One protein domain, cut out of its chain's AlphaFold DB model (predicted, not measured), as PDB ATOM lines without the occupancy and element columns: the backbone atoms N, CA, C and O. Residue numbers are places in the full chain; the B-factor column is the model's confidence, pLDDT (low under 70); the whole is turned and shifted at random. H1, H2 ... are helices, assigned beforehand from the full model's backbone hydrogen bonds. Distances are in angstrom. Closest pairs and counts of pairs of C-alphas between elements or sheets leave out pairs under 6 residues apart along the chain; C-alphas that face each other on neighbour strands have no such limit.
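Overview. This is residues 32 to 76 of the 76 residues of an uncharacterized protein of Lactobacillus gigeriorum DSM 23908 = CRBIP 24.85 (UniProt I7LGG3). One long helix, H3, crosses a shorter helix, H2, at a steep angle, and the very short helix H1 sits on the same side of H3 as H2. H3 makes most of the length, and the turn from H2 into H3 lies at one end of the long axis. The printed part has 45 residues with three named helices, H1, H2 and H3 in that order, and no named strand; the class is all helix. The whole is compact, with a radius of gyration of the C-alphas of 10.4 A, yet elongated, spanning 33 by 18 by 13 A.

Arrangement. Begin at H1, residues 32 to 37, and go on to H2, residues 41 to 52. They only just touch, with 3 pairs of C-alphas within 8 A, and H2 does so with residues 44 to 47 alone. Their closest C-alphas, those of Met 34 and Ile 44, are 5.6 A apart; they run opposite ways at a steep tilt of 49 degrees. Next look at H3, residues 58 to 74, which touches H2 with residues 58 to 65 alone. The closest C-alphas there, of Phe 45 and Lys 62, are 6.7 A apart, and the two run opposite ways at a steep tilt of 58 degrees. H1 and H3 are close but not clearly touching: their closest C-alphas, of Ile 32 and Ala 68, are 6.5 A apart, and their lines are about perpendicular at 79 degrees. In H1, H2 and H3 every O i to N i+4 pair is within hydrogen-bond range.

Along the chain. Find C-alpha 32 at (7.117, 4.469, 14.347), where H1 begins; it measures 8.9 A from first to last C-alpha. H2 starts at C-alpha 41 at (0.554, 13.836, 13.436) and covers 15.6 A. H3 covers 24.8 A and ends at C-alpha 74 at (13.701, 6.563, 2.081).

Size, cuts and confidence. The C-alphas of Glu 54 and Ala 76, the two farthest apart, are 33.2 A apart. The printed part has no cut, and both links are tight. Look for low confidence in residues 71 to 76, with pLDDT under 70; the mean of the printed part is 83.6.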
ATOM      1  N   ILE A  32       7.274   5.447  15.434       86.44
ATOM      2  CA  ILE A  32       7.117   4.469  14.347       86.44
ATOM      3  C   ILE A  32       5.881   3.593  14.589       86.44
ATOM      4  O   ILE A  32       5.019   3.503  13.720       86.44
ATOM      5  N   ALA A  33       5.730   3.030  15.792       85.94
ATOM      6  CA  ALA A  33       4.562   2.216  16.134       85.94
ATOM      7  C   ALA A  33       3.244   3.009  16.038       85.94
ATOM      8  O   ALA A  33       2.225   2.497  15.582       85.94
ATOM      9  N   MET A  34       3.250   4.283  16.439       86.44
ATOM     10  CA  MET A  34       2.083   5.157  16.307       86.44
ATOM     11  C   MET A  34       1.775   5.495  14.844       86.44
ATOM     12  O   MET A  34       0.601   5.614  14.503       86.44
ATOM     13  N   MET A  35       2.794   5.617  13.990       85.75
ATOM     14  CA  MET A  35       2.640   5.831  12.550       85.75
ATOM     15  C   MET A  35       2.051   4.614  11.825       85.75
ATOM     16  O   MET A  35       1.296   4.793  10.871       85.75
ATOM     17  N   GLU A  36       2.332   3.391  12.287       85.12
ATOM     18  CA  GLU A  36       1.690   2.169  11.769       85.12
ATOM     19  C   GLU A  36       0.183   2.131  12.073       85.12
ATOM     20  O   GLU A  36      -0.595   1.529  11.333       85.12
ATOM     21  N   ILE A  37      -0.242   2.785  13.159       85.00
ATOM     22  CA  ILE A  37      -1.635   2.796  13.626       85.00
ATOM     23  C   ILE A  37      -2.400   4.022  13.103       85.00
ATOM     24  O   ILE A  37      -3.613   3.959  12.898       85.00
ATOM     25  N   SER A  38      -1.723   5.155  12.912       85.50
ATOM     26  CA  SER A  38      -2.341   6.435  12.567       85.50
ATOM     27  C   SER A  38      -1.412   7.298  11.722       85.50
ATOM     28  O   SER A  38      -0.246   7.472  12.046       85.50
ATOM     29  N   THR A  39      -1.961   7.951  10.700       84.62
ATOM     30  CA  THR A  39      -1.247   8.956   9.893       84.62
ATOM     31  C   THR A  39      -1.420  10.390  10.412       84.62
ATOM     32  O   THR A  39      -0.812  11.315   9.873       84.62
ATOM     33  N   ASP A  40      -2.243  10.594  11.451       88.69
ATOM     34  CA  ASP A  40      -2.469  11.904  12.070       88.69
ATOM     35  C   ASP A  40      -1.333  12.277  13.037       88.69
ATOM     36  O   ASP A  40      -1.183  11.702  14.123       88.69
ATOM     37  N   ASP A  41      -0.576  13.310  12.663       86.94
ATOM     38  CA  ASP A  41       0.554  13.836  13.436       86.94
ATOM     39  C   ASP A  41       0.167  14.352  14.811       86.94
ATOM     40  O   ASP A  41       0.979  14.299  15.730       86.94
ATOM     41  N   ARG A  42      -1.067  14.825  14.996       90.38
ATOM     42  CA  ARG A  42      -1.548  15.287  16.302       90.38
ATOM     43  C   ARG A  42      -1.710  14.110  17.251       90.38
ATOM     44  O   ARG A  42      -1.392  14.239  18.430       90.38
ATOM     45  N   ILE A  43      -2.183  12.969  16.749       91.06
ATOM     46  CA  ILE A  43      -2.333  11.744  17.544       91.06
ATOM     47  C   ILE A  43      -0.952  11.206  17.929       91.06
ATOM     48  O   ILE A  43      -0.711  10.941  19.108       91.06
ATOM     49  N   ILE A  44      -0.031  11.120  16.964       90.75
ATOM     50  CA  ILE A  44       1.351  10.668  17.192       90.75
ATOM     51  C   ILE A  44       2.062  11.598  18.189       90.75
ATOM     52  O   ILE A  44       2.655  11.135  19.164       90.75
ATOM     53  N   PHE A  45       1.946  12.915  17.998       92.31
ATOM     54  CA  PHE A  45       2.535  13.923  18.877       92.31
ATOM     55  C   PHE A  45       1.970  13.871  20.294       92.31
ATOM     56  O   PHE A  45       2.738  13.879  21.250       92.31
ATOM     57  N   ASN A  46       0.649  13.766  20.457       93.25
ATOM     58  CA  ASN A  46       0.039  13.679  21.782       93.25
ATOM     59  C   ASN A  46       0.476  12.413  22.533       93.25
ATOM     60  O   ASN A  46       0.702  12.475  23.741       93.25
ATOM     61  N   ALA A  47       0.636  11.282  21.838       89.94
ATOM     62  CA  ALA A  47       1.155  10.052  22.434       89.94
ATOM     63  C   ALA A  47       2.623  10.203  22.862       89.94
ATOM     64  O   ALA A  47       2.966   9.903  24.007       89.94
ATOM     65  N   ALA A  48       3.471  10.745  21.982       89.44
ATOM     66  CA  ALA A  48       4.873  11.011  22.284       89.44
ATOM     67  C   ALA A  48       5.027  12.009  23.446       89.44
ATOM     68  O   ALA A  48       5.789  11.757  24.375       89.44
ATOM     69  N   LYS A  49       4.237  13.087  23.463       91.25
ATOM     70  CA  LYS A  49       4.220  14.092  24.536       91.25
ATOM     71  C   LYS A  49       3.750  13.519  25.867       91.25
ATOM     72  O   LYS A  49       4.330  13.830  26.899       91.25
ATOM     73  N   ARG A  50       2.734  12.654  25.862       90.38
ATOM     74  CA  ARG A  50       2.242  12.011  27.088       90.38
ATOM     75  C   ARG A  50       3.299  11.122  27.743       90.38
ATOM     76  O   ARG A  50       3.317  11.029  28.964       90.38
ATOM     77  N   GLN A  51       4.132  10.459  26.946       85.25
ATOM     78  CA  GLN A  51       5.102   9.488  27.451       85.25
ATOM     79  C   GLN A  51       6.503  10.072  27.658       85.25
ATOM     80  O   GLN A  51       7.245   9.586  28.505       85.25
ATOM     81  N   TYR A  52       6.861  11.108  26.900       87.25
ATOM     82  CA  TYR A  52       8.217  11.646  26.862       87.25
ATOM     83  C   TYR A  52       8.300  13.173  26.984       87.25
ATOM     84  O   TYR A  52       9.394  13.724  26.897       87.25
ATOM     85  N   GLY A  53       7.185  13.866  27.230       85.38
ATOM     86  CA  GLY A  53       7.162  15.322  27.410       85.38
ATOM     87  C   GLY A  53       7.903  15.822  28.655       85.38
ATOM     88  O   GLY A  53       8.203  17.006  28.742       85.38
ATOM     89  N   GLU A  54       8.232  14.936  29.602       85.06
ATOM     90  CA  GLU A  54       9.115  15.251  30.736       85.06
ATOM     91  C   GLU A  54      10.606  15.232  30.352       85.06
ATOM     92  O   GLU A  54      11.430  15.805  31.061       85.06
ATOM     93  N   TYR A  55      10.959  14.600  29.227       83.50
ATOM     94  CA  TYR A  55      12.345  14.408  28.781       83.50
ATOM     95  C   TYR A  55      12.703  15.216  27.529       83.50
ATOM     96  O   TYR A  55      13.881  15.501  27.315       83.50
ATOM     97  N   PHE A  56      11.711  15.566  26.706       85.69
ATOM     98  CA  PHE A  56      11.895  16.288  25.449       85.69
ATOM     99  C   PHE A  56      10.856  17.393  25.282       85.69
ATOM    100  O   PHE A  56       9.685  17.238  25.635       85.69
ATOM    101  N   SER A  57      11.293  18.491  24.679       90.44
ATOM    102  CA  SER A  57      10.454  19.640  24.350       90.44
ATOM    103  C   SER A  57       9.469  19.313  23.223       90.44
ATOM    104  O   SER A  57       9.715  18.436  22.394       90.44
ATOM    105  N   ASP A  58       8.385  20.086  23.120       91.25
ATOM    106  CA  ASP A  58       7.406  19.941  22.035       91.25
ATOM    107  C   ASP A  58       8.061  20.014  20.638       91.25
ATOM    108  O   ASP A  58       7.694  19.247  19.748       91.25
ATOM    109  N   ASP A  59       9.038  20.904  20.437       92.06
ATOM    110  CA  ASP A  59       9.768  21.016  19.166       92.06
ATOM    111  C   ASP A  59      10.652  19.795  18.879       92.06
ATOM    112  O   ASP A  59      10.678  19.313  17.747       92.06
ATOM    113  N   GLU A  60      11.305  19.229  19.898       89.62
ATOM    114  CA  GLU A  60      12.115  18.013  19.754       89.62
ATOM    115  C   GLU A  60      11.240  16.811  19.379       89.62
ATOM    116  O   GLU A  60      11.563  16.062  18.458       89.62
ATOM    117  N   LEU A  61      10.082  16.662  20.029       89.94
ATOM    118  CA  LEU A  61       9.116  15.610  19.709       89.94
ATOM    119  C   LEU A  61       8.579  15.740  18.277       89.94
ATOM    120  O   LEU A  61       8.487  14.737  17.569       89.94
ATOM    121  N   LYS A  62       8.275  16.959  17.815       91.19
ATOM    122  CA  LYS A  62       7.883  17.206  16.416       91.19
ATOM    123  C   LYS A  62       9.011  16.873  15.445       91.19
ATOM    124  O   LYS A  62       8.746  16.279  14.400       91.19
ATOM    125  N   GLN A  63      10.254  17.210  15.789       90.25
ATOM    126  CA  GLN A  63      11.411  16.858  14.973       90.25
ATOM    127  C   GLN A  63      11.571  15.338  14.867       90.25
ATOM    128  O   GLN A  63      11.786  14.837  13.769       90.25
ATOM    129  N   PHE A  64      11.388  14.583  15.954       87.94
ATOM    130  CA  PHE A  64      11.451  13.120  15.897       87.94
ATOM    131  C   PHE A  64      10.358  12.507  15.012       87.94
ATOM    132  O   PHE A  64      10.621  11.508  14.345       87.94
ATOM    133  N   ILE A  65       9.164  13.107  14.963       88.25
ATOM    134  CA  ILE A  65       8.087  12.682  14.052       88.25
ATOM    135  C   ILE A  65       8.468  12.967  12.597       88.25
ATOM    136  O   ILE A  65       8.301  12.103  11.739       88.25
ATOM    137  N   ALA A  66       9.014  14.153  12.320       89.00
ATOM    138  CA  ALA A  66       9.487  14.511  10.986       89.00
ATOM    139  C   ALA A  66      10.639  13.605  10.515       89.00
ATOM    140  O   ALA A  66      10.615  13.134   9.380       89.00
ATOM    141  N   GLU A  67      11.608  13.314  11.394       86.62
ATOM    142  CA  GLU A  67      12.697  12.365  11.134       86.62
ATOM    143  C   GLU A  67      12.143  10.969  10.816       86.62
ATOM    144  O   GLU A  67      12.483  10.405   9.783       86.62
ATOM    145  N   ALA A  68      11.235  10.437  11.644       83.44
ATOM    146  CA  ALA A  68      10.658   9.105  11.438       83.44
ATOM    147  C   ALA A  68       9.863   8.991  10.125       83.44
ATOM    148  O   ALA A  68       9.916   7.964   9.452       83.44
ATOM    149  N   LYS A  69       9.160  10.056   9.722       81.00
ATOM    150  CA  LYS A  69       8.483  10.126   8.418       81.00
ATOM    151  C   LYS A  69       9.445  10.139   7.246       81.00
ATOM    152  O   LYS A  69       9.179   9.479   6.246       81.00
ATOM    153  N   ASN A  70      10.526  10.904   7.351       80.50
ATOM    154  CA  ASN A  70      11.507  10.991   6.281       80.50
ATOM    155  C   ASN A  70      12.286   9.677   6.130       80.50
ATOM    156  O   ASN A  70      12.464   9.216   5.009       80.50
ATOM    157  N   ASP A  71      12.655   9.036   7.242       69.25
ATOM    158  CA  ASP A  71      13.286   7.710   7.242       69.25
ATOM    159  C   ASP A  71      12.345   6.657   6.620       69.25
ATOM    160  O   ASP A  71      12.753   5.905   5.740       69.25
ATOM    161  N   SER A  72      11.052   6.678   6.974       62.06
ATOM    162  CA  SER A  72      10.035   5.792   6.380       62.06
ATOM    163  C   SER A  72       9.818   6.008   4.873       62.06
ATOM    164  O   SER A  72       9.304   5.109   4.211       62.06
ATOM    165  N   LEU A  73      10.155   7.183   4.332       58.50
ATOM    166  CA  LEU A  73      10.043   7.500   2.903       58.50
ATOM    167  C   LEU A  73      11.293   7.103   2.105       58.50
ATOM    168  O   LEU A  73      11.198   6.949   0.892       58.50
ATOM    169  N   GLN A  74      12.454   6.958   2.752       55.75
ATOM    170  CA  GLN A  74      13.701   6.563   2.081       55.75
ATOM    171  C   GLN A  74      13.868   5.041   1.941       55.75
ATOM    172  O   GLN A  74      14.718   4.607   1.167       55.75
ATOM    173  N   GLU A  75      13.060   4.238   2.642       48.19
ATOM    174  CA  GLU A  75      13.030   2.771   2.513       48.19
ATOM    175  C   GLU A  75      11.927   2.238   1.565       48.19
ATOM    176  O   GLU A  75      11.774   1.021   1.453       48.19
ATOM    177  N   ALA A  76      11.178   3.112   0.872       43.59
ATOM    178  CA  ALA A  76      10.081   2.751  -0.043       43.59
ATOM    179  C   ALA A  76      10.463   2.789  -1.534       43.59
ATOM    180  O   ALA A  76      11.190   3.722  -1.949       43.59
TER     181      ALA A  76